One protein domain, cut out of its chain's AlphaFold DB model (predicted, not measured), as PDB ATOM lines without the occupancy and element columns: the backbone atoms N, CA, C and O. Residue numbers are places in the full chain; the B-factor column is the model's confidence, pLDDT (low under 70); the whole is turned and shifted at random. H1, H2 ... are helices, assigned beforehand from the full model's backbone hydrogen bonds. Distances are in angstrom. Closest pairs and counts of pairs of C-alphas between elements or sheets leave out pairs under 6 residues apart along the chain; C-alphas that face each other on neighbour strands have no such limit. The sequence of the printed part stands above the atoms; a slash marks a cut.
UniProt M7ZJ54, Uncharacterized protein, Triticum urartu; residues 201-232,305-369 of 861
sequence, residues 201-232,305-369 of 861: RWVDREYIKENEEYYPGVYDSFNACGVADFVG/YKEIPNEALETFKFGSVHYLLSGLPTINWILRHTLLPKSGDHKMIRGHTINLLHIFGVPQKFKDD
ATOM      1  N   ARG A 201     172.989 231.263 345.095       76.31
ATOM      2  CA  ARG A 201     172.408 229.919 345.063       76.31
ATOM      3  C   ARG A 201     171.228 229.864 346.020       76.31
ATOM      4  O   ARG A 201     171.172 230.624 346.981       76.31
ATOM      5  N   TRP A 202     170.313 228.949 345.750       81.38
ATOM      6  CA  TRP A 202     169.202 228.594 346.626       81.38
ATOM      7  C   TRP A 202     169.440 227.182 347.172       81.38
ATOM      8  O   TRP A 202     170.280 226.440 346.650       81.38
ATOM      9  N   VAL A 203     168.739 226.832 348.244       84.19
ATOM     10  CA  VAL A 203     168.907 225.570 348.970       84.19
ATOM     11  C   VAL A 203     167.626 224.753 348.889       84.19
ATOM     12  O   VAL A 203     166.551 225.257 349.204       84.19
ATOM     13  N   ASP A 204     167.739 223.480 348.523       86.75
ATOM     14  CA  ASP A 204     166.616 222.556 348.628       86.75
ATOM     15  C   ASP A 204     166.344 222.233 350.109       86.75
ATOM     16  O   ASP A 204     167.157 221.620 350.807       86.75
ATOM     17  N   ARG A 205     165.208 222.731 350.606       82.56
ATOM     18  CA  ARG A 205     164.799 222.624 352.013       82.56
ATOM     19  C   ARG A 205     164.175 221.276 352.339       82.56
ATOM     20  O   ARG A 205     164.250 220.862 353.493       82.56
ATOM     21  N   GLU A 206     163.555 220.630 351.357       84.00
ATOM     22  CA  GLU A 206     162.952 219.308 351.522       84.00
ATOM     23  C   GLU A 206     164.085 218.282 351.594       84.00
ATOM     24  O   GLU A 206     164.191 217.569 352.591       84.00
ATOM     25  N   TYR A 207     165.054 218.366 350.675       87.44
ATOM     26  CA  TYR A 207     166.257 217.537 350.702       87.44
ATOM     27  C   TYR A 207     167.051 217.653 352.015       87.44
ATOM     28  O   TYR A 207     167.409 216.629 352.594       87.44
ATOM     29  N   ILE A 208     167.314 218.866 352.535       86.25
ATOM     30  CA  ILE A 208     168.030 219.007 353.823       86.25
ATOM     31  C   ILE A 208     167.234 218.401 354.988       86.25
ATOM     32  O   ILE A 208     167.842 217.816 355.883       86.25
ATOM     33  N   LYS A 209     165.903 218.526 354.983       85.38
ATOM     34  CA  LYS A 209     165.037 217.990 356.042       85.38
ATOM     35  C   LYS A 209     164.965 216.460 356.011       85.38
ATOM     36  O   LYS A 209     165.010 215.832 357.060       85.38
ATOM     37  N   GLU A 210     164.874 215.867 354.824       88.12
ATOM     38  CA  GLU A 210     164.876 214.409 354.642       88.12
ATOM     39  C   GLU A 210     166.245 213.777 354.948       88.12
ATOM     40  O   GLU A 210     166.320 212.600 355.288       88.12
ATOM     41  N   ASN A 211     167.325 214.563 354.877       88.19
ATOM     42  CA  ASN A 211     168.706 214.125 355.093       88.19
ATOM     43  C   ASN A 211     169.301 214.690 356.400       88.19
ATOM     44  O   ASN A 211     170.486 215.036 356.451       88.19
ATOM     45  N   GLU A 212     168.498 214.790 357.467       83.06
ATOM     46  CA  GLU A 212     168.918 215.380 358.749       83.06
ATOM     47  C   GLU A 212     170.170 214.705 359.344       83.06
ATOM     48  O   GLU A 212     171.027 215.393 359.895       83.06
ATOM     49  N   GLU A 213     170.353 213.392 359.152       81.69
ATOM     50  CA  GLU A 213     171.553 212.654 359.589       81.69
ATOM     51  C   GLU A 213     172.865 213.256 359.043       81.69
ATOM     52  O   GLU A 213     173.888 213.279 359.732       81.69
ATOM     53  N   TYR A 214     172.830 213.800 357.821       80.62
ATOM     54  CA  TYR A 214     173.962 214.473 357.176       80.62
ATOM     55  C   TYR A 214     174.017 215.980 357.484       80.62
ATOM     56  O   TYR A 214     175.086 216.597 357.394       80.62
ATOM     57  N   TYR A 215     172.888 216.581 357.871       84.00
ATOM     58  CA  TYR A 215     172.722 218.022 358.090       84.00
ATOM     59  C   TYR A 215     172.090 218.366 359.459       84.00
ATOM     60  O   TYR A 215     171.144 219.160 359.514       84.00
ATOM     61  N   PRO A 216     172.617 217.833 360.583       81.56
ATOM     62  CA  PRO A 216     171.948 217.898 361.882       81.56
ATOM     63  C   PRO A 216     171.742 219.342 362.348       81.56
ATOM     64  O   PRO A 216     172.678 220.148 362.349       81.56
ATOM     65  N   GLY A 217     170.500 219.671 362.722       81.19
ATOM     66  CA  GLY A 217     170.086 220.996 363.195       81.19
ATOM     67  C   GLY A 217     170.129 222.128 362.154       81.19
ATOM     68  O   GLY A 217     169.803 223.268 362.492       81.19
ATOM     69  N   VAL A 218     170.518 221.864 360.897       86.06
ATOM     70  CA  VAL A 218     170.649 222.911 359.864       86.06
ATOM     71  C   VAL A 218     169.278 223.480 359.496       86.06
ATOM     72  O   VAL A 218     169.098 224.697 359.534       86.06
ATOM     73  N   TYR A 219     168.304 222.616 359.192       86.38
ATOM     74  CA  TYR A 219     166.932 223.009 358.843       86.38
ATOM     75  C   TYR A 219     166.281 223.859 359.947       86.38
ATOM     76  O   TYR A 219     165.807 224.968 359.687       86.38
ATOM     77  N   ASP A 220     166.351 223.386 361.192       84.38
ATOM     78  CA  ASP A 220     165.762 224.064 362.349       84.38
ATOM     79  C   ASP A 220     166.431 225.403 362.655       84.38
ATOM     80  O   ASP A 220     165.737 226.380 362.926       84.38
ATOM     81  N   SER A 221     167.760 225.495 362.537       83.56
ATOM     82  CA  SER A 221     168.476 226.762 362.744       83.56
ATOM     83  C   SER A 221     168.054 227.827 361.726       83.56
ATOM     84  O   SER A 221     167.886 228.989 362.099       83.56
ATOM     85  N   PHE A 222     167.836 227.458 360.457       84.06
ATOM     86  CA  PHE A 222     167.323 228.394 359.448       84.06
ATOM     87  C   PHE A 222     165.839 228.738 359.663       84.06
ATOM     88  O   PHE A 222     165.472 229.903 359.498       84.06
ATOM     89  N   ASN A 223     164.993 227.781 360.067       83.06
ATOM     90  CA  ASN A 223     163.573 228.038 360.356       83.06
ATOM     91  C   ASN A 223     163.389 228.941 361.590       83.06
ATOM     92  O   ASN A 223     162.637 229.911 361.539       83.06
ATOM     93  N   ALA A 224     164.093 228.661 362.689       79.75
ATOM     94  CA  ALA A 224     163.998 229.425 363.935       79.75
ATOM     95  C   ALA A 224     164.537 230.862 363.798       79.75
ATOM     96  O   ALA A 224     164.046 231.772 364.467       79.75
ATOM     97  N   CYS A 225     165.492 231.086 362.888       73.94
ATOM     98  CA  CYS A 225     165.945 232.423 362.501       73.94
ATOM     99  C   CYS A 225     165.020 233.126 361.481       73.94
ATOM    100  O   CYS A 225     165.291 234.266 361.123       73.94
ATOM    101  N   GLY A 226     163.955 232.481 360.987       74.44
ATOM    102  CA  GLY A 226     162.994 233.034 360.016       74.44
ATOM    103  C   GLY A 226     163.447 233.019 358.548       74.44
ATOM    104  O   GLY A 226     162.624 232.849 357.653       74.44
ATOM    105  N   VAL A 227     164.753 233.100 358.285       76.75
ATOM    106  CA  VAL A 227     165.358 233.178 356.937       76.75
ATOM    107  C   VAL A 227     165.183 231.943 356.032       76.75
ATOM    108  O   VAL A 227     165.619 231.966 354.878       76.75
ATOM    109  N   ALA A 228     164.598 230.845 356.519       76.88
ATOM    110  CA  ALA A 228     164.495 229.594 355.765       76.88
ATOM    111  C   ALA A 228     163.743 229.728 354.432       76.88
ATOM    112  O   ALA A 228     164.174 229.150 353.434       76.88
ATOM    113  N   ASP A 229     162.648 230.492 354.402       77.81
ATOM    114  CA  ASP A 229     161.857 230.699 353.184       77.81
ATOM    115  C   ASP A 229     162.666 231.455 352.118       77.81
ATOM    116  O   ASP A 229     162.664 231.060 350.950       77.81
ATOM    117  N   PHE A 230     163.449 232.459 352.532       76.00
ATOM    118  CA  PHE A 230     164.345 233.199 351.644       76.00
ATOM    119  C   PHE A 230     165.458 232.312 351.064       76.00
ATOM    120  O   PHE A 230     165.667 232.297 349.851       76.00
ATOM    121  N   VAL A 231     166.186 231.549 351.892       78.81
ATOM    122  CA  VAL A 231     167.337 230.757 351.397       78.81
ATOM    123  C   VAL A 231     166.927 229.597 350.480       78.81
ATOM    124  O   VAL A 231     167.760 229.103 349.717       78.81
ATOM    125  N   GLY A 232     165.656 229.187 350.515       79.50
ATOM    126  CA  GLY A 232     165.069 228.254 349.550       79.50
ATOM    127  C   GLY A 232     164.537 228.897 348.264       79.50
ATOM    128  O   GLY A 232     164.169 228.178 347.336       79.50
ATOM    129  N   TYR A 305     184.182 224.492 367.840       87.38
ATOM    130  CA  TYR A 305     185.063 223.434 367.357       87.38
ATOM    131  C   TYR A 305     184.899 222.153 368.182       87.38
ATOM    132  O   TYR A 305     184.661 222.190 369.388       87.38
ATOM    133  N   LYS A 306     185.044 221.018 367.499       85.19
ATOM    134  CA  LYS A 306     185.333 219.701 368.070       85.19
ATOM    135  C   LYS A 306     186.756 219.702 368.639       85.19
ATOM    136  O   LYS A 306     187.539 220.614 368.373       85.19
ATOM    137  N   GLU A 307     187.099 218.663 369.391       83.88
ATOM    138  CA  GLU A 307     188.470 218.461 369.865       83.88
ATOM    139  C   GLU A 307     189.445 218.412 368.676       83.88
ATOM    140  O   GLU A 307     189.198 217.744 367.670       83.88
ATOM    141  N   ILE A 308     190.523 219.192 368.770       85.38
ATOM    142  CA  ILE A 308     191.505 219.366 367.697       85.38
ATOM    143  C   ILE A 308     192.625 218.342 367.929       85.38
ATOM    144  O   ILE A 308     193.224 218.374 369.006       85.38
ATOM    145  N   PRO A 309     192.938 217.457 366.961       83.38
ATOM    146  CA  PRO A 309     194.022 216.487 367.102       83.38
ATOM    147  C   PRO A 309     195.363 217.164 367.398       83.38
ATOM    148  O   PRO A 309     195.657 218.220 366.835       83.38
ATOM    149  N   ASN A 310     196.197 216.537 368.232       76.12
ATOM    150  CA  ASN A 310     197.471 217.109 368.688       76.12
ATOM    151  C   ASN A 310     198.380 217.550 367.525       76.12
ATOM    152  O   ASN A 310     198.947 218.638 367.565       76.12
ATOM    153  N   GLU A 311     198.432 216.753 366.455       77.56
ATOM    154  CA  GLU A 311     199.172 217.018 365.208       77.56
ATOM    155  C   GLU A 311     198.751 218.321 364.498       77.56
ATOM    156  O   GLU A 311     199.533 218.923 363.764       77.56
ATOM    157  N   ALA A 312     197.519 218.785 364.719       75.25
ATOM    158  CA  ALA A 312     196.975 219.995 364.111       75.25
ATOM    159  C   ALA A 312     197.094 221.243 365.006       75.25
ATOM    160  O   ALA A 312     196.803 222.344 364.537       75.25
ATOM    161  N   LEU A 313     197.515 221.119 366.273       75.38
ATOM    162  CA  LEU A 313     197.513 222.240 367.227       75.38
ATOM    163  C   LEU A 313     198.459 223.387 366.840       75.38
ATOM    164  O   LEU A 313     198.148 224.543 367.121       75.38
ATOM    165  N   GLU A 314     199.578 223.096 366.172       70.56
ATOM    166  CA  GLU A 314     200.541 224.119 365.735       70.56
ATOM    167  C   GLU A 314     200.088 224.880 364.477       70.56
ATOM    168  O   GLU A 314     200.429 226.049 364.283       70.56
ATOM    169  N   THR A 315     199.298 224.233 363.614       74.38
ATOM    170  CA  THR A 315     198.857 224.793 362.324       74.38
ATOM    171  C   THR A 315     197.445 225.384 362.375       74.38
ATOM    172  O   THR A 315     197.118 226.273 361.579       74.38
ATOM    173  N   PHE A 316     196.610 224.932 363.316       82.88
ATOM    174  CA  PHE A 316     195.233 225.381 363.475       82.88
ATOM    175  C   PHE A 316     195.135 226.865 363.853       82.88
ATOM    176  O   PHE A 316     195.851 227.388 364.705       82.88
ATOM    177  N   LYS A 317     194.169 227.555 363.239       82.25
ATOM    178  CA  LYS A 317     193.855 228.961 363.506       82.25
ATOM    179  C   LYS A 317     192.350 229.095 363.708       82.25
ATOM    180  O   LYS A 317     191.572 228.686 362.846       82.25
ATOM    181  N   PHE A 318     191.930 229.702 364.821       81.44
ATOM    182  CA  PHE A 318     190.519 230.038 365.035       81.44
ATOM    183  C   PHE A 318     189.979 230.853 363.854       81.44
ATOM    184  O   PHE A 318     190.686 231.685 363.280       81.44
ATOM    185  N   GLY A 319     188.717 230.619 363.498       82.88
ATOM    186  CA  GLY A 319     188.129 231.095 362.248       82.88
ATOM    187  C   GLY A 319     188.301 230.112 361.084       82.88
ATOM    188  O   GLY A 319     187.663 230.310 360.060       82.88
ATOM    189  N   SER A 320     189.091 229.042 361.213       86.31
ATOM    190  CA  SER A 320     189.097 227.933 360.248       86.31
ATOM    191  C   SER A 320     187.714 227.268 360.129       86.31
ATOM    192  O   SER A 320     186.953 227.243 361.097       86.31
ATOM    193  N   VAL A 321     187.386 226.707 358.962       84.75
ATOM    194  CA  VAL A 321     186.228 225.805 358.776       84.75
ATOM    195  C   VAL A 321     186.508 224.376 359.257       84.75
ATOM    196  O   VAL A 321     185.574 223.612 359.493       84.75
ATOM    197  N   HIS A 322     187.784 224.000 359.388       84.50
ATOM    198  CA  HIS A 322     188.184 222.663 359.824       84.50
ATOM    199  C   HIS A 322     187.868 222.457 361.312       84.50
ATOM    200  O   HIS A 322     187.967 223.390 362.106       84.50
ATOM    201  N   TYR A 323     187.503 221.227 361.678       87.12
ATOM    202  CA  TYR A 323     187.123 220.811 363.037       87.12
ATOM    203  C   TYR A 323     185.894 221.508 363.646       87.12
ATOM    204  O   TYR A 323     185.663 221.352 364.838       87.12
ATOM    205  N   LEU A 324     185.073 222.250 362.893       86.88
ATOM    206  CA  LEU A 324     183.814 222.789 363.435       86.88
ATOM    207  C   LEU A 324     182.853 221.671 363.901       86.88
ATOM    208  O   LEU A 324     182.879 220.546 363.389       86.88
ATOM    209  N   LEU A 325     181.974 221.997 364.855       85.75
ATOM    210  CA  LEU A 325     180.842 221.150 365.257       85.75
ATOM    211  C   LEU A 325     179.959 220.802 364.044       85.75
ATOM    212  O   LEU A 325     179.901 221.548 363.068       85.75
ATOM    213  N   SER A 326     179.281 219.651 364.091       81.81
ATOM    214  CA  SER A 326     178.415 219.190 362.995       81.81
ATOM    215  C   SER A 326     177.324 220.227 362.664       81.81
ATOM    216  O   SER A 326     176.925 221.007 363.524       81.81
ATOM    217  N   GLY A 327     176.889 220.292 361.402       82.12
ATOM    218  CA  GLY A 327     175.953 221.314 360.909       82.12
ATOM    219  C   GLY A 327     176.586 222.692 360.635       82.12
ATOM    220  O   GLY A 327     176.332 223.278 359.581       82.12
ATOM    221  N   LEU A 328     177.480 223.194 361.500       86.44
ATOM    222  CA  LEU A 328     178.091 224.529 361.343       86.44
ATOM    223  C   LEU A 328     178.884 224.740 360.030       86.44
ATOM    224  O   LEU A 328     178.756 225.827 359.458       86.44
ATOM    225  N   PRO A 329     179.658 223.769 359.487       87.31
ATOM    226  CA  PRO A 329     180.254 223.882 358.152       87.31
ATOM    227  C   PRO A 329     179.220 224.151 357.057       87.31
ATOM    228  O   PRO A 329     179.432 225.036 356.224       87.31
ATOM    229  N   THR A 330     178.098 223.428 357.096       87.38
ATOM    230  CA  THR A 330     176.991 223.519 356.136       87.38
ATOM    231  C   THR A 330     176.268 224.853 356.267       87.38
ATOM    232  O   THR A 330     176.058 225.523 355.262       87.38
ATOM    233  N   ILE A 331     175.989 225.312 357.494       87.44
ATOM    234  CA  ILE A 331     175.424 226.647 357.748       87.44
ATOM    235  C   ILE A 331     176.365 227.735 357.207       87.44
ATOM    236  O   ILE A 331     175.928 228.610 356.464       87.44
ATOM    237  N   ASN A 332     177.674 227.661 357.481       88.38
ATOM    238  CA  ASN A 332     178.665 228.577 356.900       88.38
ATOM    239  C   ASN A 332     178.698 228.517 355.359       88.38
ATOM    240  O   ASN A 332     178.879 229.555 354.726       88.38
ATOM    241  N   TRP A 333     178.535 227.338 354.751       86.62
ATOM    242  CA  TRP A 333     178.504 227.184 353.294       86.62
ATOM    243  C   TRP A 333     177.243 227.810 352.686       86.62
ATOM    244  O   TRP A 333     177.356 228.638 351.784       86.62
ATOM    245  N   ILE A 334     176.064 227.519 353.247       85.00
ATOM    246  CA  ILE A 334     174.790 228.141 352.857       85.00
ATOM    247  C   ILE A 334     174.901 229.662 352.983       85.00
ATOM    248  O   ILE A 334     174.664 230.373 352.007       85.00
ATOM    249  N   LEU A 335     175.359 230.183 354.128       81.00
ATOM    250  CA  LEU A 335     175.564 231.622 354.337       81.00
ATOM    251  C   LEU A 335     176.546 232.242 353.329       81.00
ATOM    252  O   LEU A 335     176.381 233.405 352.973       81.00
ATOM    253  N   ARG A 336     177.546 231.499 352.837       77.56
ATOM    254  CA  ARG A 336     178.497 231.960 351.802       77.56
ATOM    255  C   ARG A 336     177.943 231.947 350.375       77.56
ATOM    256  O   ARG A 336     178.619 232.476 349.495       77.56
ATOM    257  N   HIS A 337     176.761 231.383 350.141       76.50
ATOM    258  CA  HIS A 337     176.128 231.331 348.817       76.50
ATOM    259  C   HIS A 337     174.709 231.931 348.768       76.50
ATOM    260  O   HIS A 337     174.210 232.174 347.670       76.50
ATOM    261  N   THR A 338     174.100 232.226 349.925       73.94
ATOM    262  CA  THR A 338     172.761 232.834 350.063       73.94
ATOM    263  C   THR A 338     172.823 234.255 350.641       73.94
ATOM    264  O   THR A 338     172.619 235.206 349.901       73.94
ATOM    265  N   LEU A 339     173.132 234.417 351.939       69.06
ATOM    266  CA  LEU A 339     172.981 235.681 352.688       69.06
ATOM    267  C   LEU A 339     174.251 236.557 352.777       69.06
ATOM    268  O   LEU A 339     174.162 237.759 353.010       69.06
ATOM    269  N   LEU A 340     175.450 235.990 352.608       67.88
ATOM    270  CA  LEU A 340     176.739 236.704 352.617       67.88
ATOM    271  C   LEU A 340     177.754 236.105 351.614       67.88
ATOM    272  O   LEU A 340     178.808 235.595 352.027       67.88
ATOM    273  N   PRO A 341     177.508 236.204 350.294       62.81
ATOM    274  CA  PRO A 341     178.459 235.797 349.273       62.81
ATOM    275  C   PRO A 341     179.760 236.596 349.369       62.81
ATOM    276  O   PRO A 341     179.789 237.829 349.397       62.81
ATOM    277  N   LYS A 342     180.876 235.867 349.449       60.88
ATOM    278  CA  LYS A 342     182.221 236.417 349.656       60.88
ATOM    279  C   LYS A 342     183.217 235.748 348.723       60.88
ATOM    280  O   LYS A 342     183.427 234.544 348.809       60.88
ATOM    281  N   SER A 343     183.891 236.543 347.895       50.22
ATOM    282  CA  SER A 343     184.985 236.075 347.044       50.22
ATOM    283  C   SER A 343     186.338 236.170 347.759       50.22
ATOM    284  O   SER A 343     186.800 237.251 348.147       50.22
ATOM    285  N   GLY A 344     186.988 235.019 347.916       59.75
ATOM    286  CA  GLY A 344     188.256 234.840 348.617       59.75
ATOM    287  C   GLY A 344     188.309 233.473 349.296       59.75
ATOM    288  O   GLY A 344     187.513 232.591 348.991       59.75
ATOM    289  N   ASP A 345     189.236 233.327 350.237       66.19
ATOM    290  CA  ASP A 345     189.473 232.105 351.005       66.19
ATOM    291  C   ASP A 345     188.184 231.481 351.600       66.19
ATOM    292  O   ASP A 345     187.476 232.071 352.430       66.19
ATOM    293  N   HIS A 346     187.886 230.252 351.166       70.56
ATOM    294  CA  HIS A 346     186.763 229.456 351.658       70.56
ATOM    295  C   HIS A 346     187.058 228.786 353.011       70.56
ATOM    296  O   HIS A 346     186.119 228.504 353.756       70.56
ATOM    297  N   LYS A 347     188.339 228.590 353.358       78.94
ATOM    298  CA  LYS A 347     188.795 227.883 354.563       78.94
ATOM    299  C   LYS A 347     188.745 228.745 355.827       78.94
ATOM    300  O   LYS A 347     188.668 228.184 356.913       78.94
ATOM    301  N   MET A 348     188.737 230.079 355.715       82.81
ATOM    302  CA  MET A 348     188.652 230.995 356.868       82.81
ATOM    303  C   MET A 348     187.374 231.845 356.891       82.81
ATOM    304  O   MET A 348     187.051 232.571 355.947       82.81
ATOM    305  N   ILE A 349     186.673 231.805 358.017       83.44
ATOM    306  CA  ILE A 349     185.450 232.528 358.374       83.44
ATOM    307  C   ILE A 349     185.827 233.888 358.974       83.44
ATOM    308  O   ILE A 349     186.536 233.959 359.974       83.44
ATOM    309  N   ARG A 350     185.369 234.987 358.355       78.38
ATOM    310  CA  ARG A 350     185.832 236.353 358.678       78.38
ATOM    311  C   ARG A 350     184.681 237.371 358.742       78.38
ATOM    312  O   ARG A 350     183.794 237.389 357.877       78.38
ATOM    313  N   GLY A 351     184.731 238.285 359.715       76.44
ATOM    314  CA  GLY A 351     183.764 239.384 359.886       76.44
ATOM    315  C   GLY A 351     182.374 238.914 360.336       76.44
ATOM    316  O   GLY A 351     182.269 237.917 361.033       76.44
ATOM    317  N   HIS A 352     181.298 239.592 359.917       72.25
ATOM    318  CA  HIS A 352     179.929 239.328 360.409       72.25
ATOM    319  C   HIS A 352     179.377 237.907 360.148       72.25
ATOM    320  O   HIS A 352     178.372 237.550 360.744       72.25
ATOM    321  N   THR A 353     180.032 237.059 359.339       76.94
ATOM    322  CA  THR A 353     179.684 235.620 359.282       76.94
ATOM    323  C   THR A 353     179.946 234.934 360.626       76.94
ATOM    324  O   THR A 353     179.229 234.009 360.978       76.94
ATOM    325  N   ILE A 354     180.910 235.427 361.413       83.25
ATOM    326  CA  ILE A 354     181.134 234.997 362.799       83.25
ATOM    327  C   ILE A 354     179.916 235.378 363.655       83.25
ATOM    328  O   ILE A 354     179.357 234.515 364.319       83.25
ATOM    329  N   ASN A 355     179.456 236.638 363.582       79.81
ATOM    330  CA  ASN A 355     178.253 237.097 364.290       79.81
ATOM    331  C   ASN A 355     177.023 236.231 363.943       79.81
ATOM    332  O   ASN A 355     176.300 235.834 364.847       79.81
ATOM    333  N   LEU A 356     176.817 235.917 362.657       77.44
ATOM    334  CA  LEU A 356     175.722 235.052 362.198       77.44
ATOM    335  C   LEU A 356     175.857 233.622 362.733       77.44
ATOM    336  O   LEU A 356     174.889 233.098 363.262       77.44
ATOM    337  N   LEU A 357     177.035 232.994 362.673       82.81
ATOM    338  CA  LEU A 357     177.218 231.627 363.189       82.81
ATOM    339  C   LEU A 357     176.971 231.512 364.701       82.81
ATOM    340  O   LEU A 357     176.532 230.461 365.154       82.81
ATOM    341  N   HIS A 358     177.183 232.582 365.477       80.81
ATOM    342  CA  HIS A 358     176.769 232.630 366.890       80.81
ATOM    343  C   HIS A 358     175.245 232.670 367.069       80.81
ATOM    344  O   HIS A 358     174.755 232.199 368.088       80.81
ATOM    345  N   ILE A 359     174.504 233.193 366.090       79.19
ATOM    346  CA  ILE A 359     173.035 233.267 366.104       79.19
ATOM    347  C   ILE A 359     172.421 231.963 365.574       79.19
ATOM    348  O   ILE A 359     171.531 231.418 366.210       79.19
ATOM    349  N   PHE A 360     172.944 231.379 364.491       75.44
ATOM    350  CA  PHE A 360     172.509 230.045 364.047       75.44
ATOM    351  C   PHE A 360     172.928 228.926 365.019       75.44
ATOM    352  O   PHE A 360     172.279 227.892 365.062       75.44
ATOM    353  N   GLY A 361     173.982 229.125 365.821       67.88
ATOM    354  CA  GLY A 361     174.379 228.200 366.892       67.88
ATOM    355  C   GLY A 361     173.572 228.328 368.192       67.88
ATOM    356  O   GLY A 361     173.639 227.433 369.030       67.88
ATOM    357  N   VAL A 362     172.818 229.420 368.376       68.25
ATOM    358  CA  VAL A 362     171.879 229.636 369.493       68.25
ATOM    359  C   VAL A 362     170.639 230.338 368.917       68.25
ATOM    360  O   VAL A 362     170.568 231.568 368.979       68.25
ATOM    361  N   PRO A 363     169.703 229.588 368.294       58.97
ATOM    362  CA  PRO A 363     168.721 230.156 367.372       58.97
ATOM    363  C   PRO A 363     167.902 231.311 367.956       58.97
ATOM    364  O   PRO A 363     167.125 231.143 368.896       58.97
ATOM    365  N   GLN A 364     168.072 232.494 367.365       57.38
ATOM    366  CA  GLN A 364     167.366 233.722 367.722       57.38
ATOM    367  C   GLN A 364     166.991 234.477 366.443       57.38
ATOM    368  O   GLN A 364     167.816 234.612 365.539       57.38
ATOM    369  N   LYS A 365     165.769 235.021 366.385       55.66
ATOM    370  CA  LYS A 365     165.372 235.949 365.321       55.66
ATOM    371  C   LYS A 365     166.267 237.189 365.291       55.66
ATOM    372  O   LYS A 365     166.740 237.674 366.325       55.66
ATOM    373  N   PHE A 366     166.495 237.700 364.090       55.69
ATOM    374  CA  PHE A 366     167.312 238.875 363.842       55.69
ATOM    375  C   PHE A 366     166.691 239.745 362.753       55.69
ATOM    376  O   PHE A 366     165.809 239.301 362.023       55.69
ATOM    377  N   LYS A 367     167.145 240.998 362.653       53.38
ATOM    378  CA  LYS A 367     166.677 241.906 361.603       53.38
ATOM    379  C   LYS A 367     167.275 241.500 360.265       53.38
ATOM    380  O   LYS A 367     168.473 241.689 360.043       53.38
ATOM    381  N   ASP A 368     166.424 240.997 359.379       52.59
ATOM    382  CA  ASP A 368     166.684 240.922 357.941       52.59
ATOM    383  C   ASP A 368     166.660 242.344 357.350       52.59
ATOM    384  O   ASP A 368     165.751 242.722 356.610       52.59
ATOM    385  N   ASP A 369     167.662 243.158 357.712       51.12
ATOM    386  CA  ASP A 369     167.862 244.500 357.160       51.12
ATOM    387  C   ASP A 369     167.780 244.417 355.625       51.12
ATOM    388  O   ASP A 369     168.627 243.777 354.998       51.12
TER     389      ASP A 369
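What this domain is: This is residues 201 to 232 and 305 to 369 of the 861 residues of an uncharacterized protein of Triticum urartu (UniProt M7ZJ54). Little regular structure: short crossed helices and long loops, with H4 in the middle, H5 packed on it, and H2 linking H4 to H1. The loop of residues 305 to 327 makes one end of the long axis. The 97 printed residues include five named helices, H1 to H5 in chain order, and no named strand; the class is all helix, with 36 residues in named elements. The whole is compact, radius of gyration of the C-alphas 13.9 A, spanning 41 by 30 by 23 A.

Where its parts are: H4, residues 328 to 337, spans 14.4 A from C-alpha 328 at (178.091, 224.529, 361.343). H5, 352 to 360, spans 12.4 A and ends at C-alpha 360 (172.509, 230.045, 364.047). H2 is 218 to 224, 10.2 A; H1 205 to 210, 8.6 A; H3 228 to 231, 5.3 A.

How they stand to each other: H4 touches H5, closest C-alphas Asn 332 and Leu 357, 7.1 A, at a steep tilt of 52 degrees, opposite ways. H4 and H2 only just touch, with 3 pairs of C-alphas within 8 A, closest Val 218 and Ile 331, 6.4 A. H2 touches H1, closest C-alphas Tyr 219 and Lys 209, 6.1 A. H3 and H2 only just touch, only at the corner, with 3 pairs of C-alphas within 8 A, closest Ala 228 and Phe 222, 4.8 A. In H1, H2, H4 and H5 every O i to N i+4 pair is within hydrogen-bond range; H3 is too short for one.

The domain as a whole: The C-alphas farthest apart, Glu 311 and Asp 369, are 42.4 A apart. Residues 233 to 304 are not printed; C-alphas 232 and 305 are 27.2 A apart across the cut. The link from H4 to H5 is long. pLDDT is under 70 at residues 339 to 345 and 361 to 369.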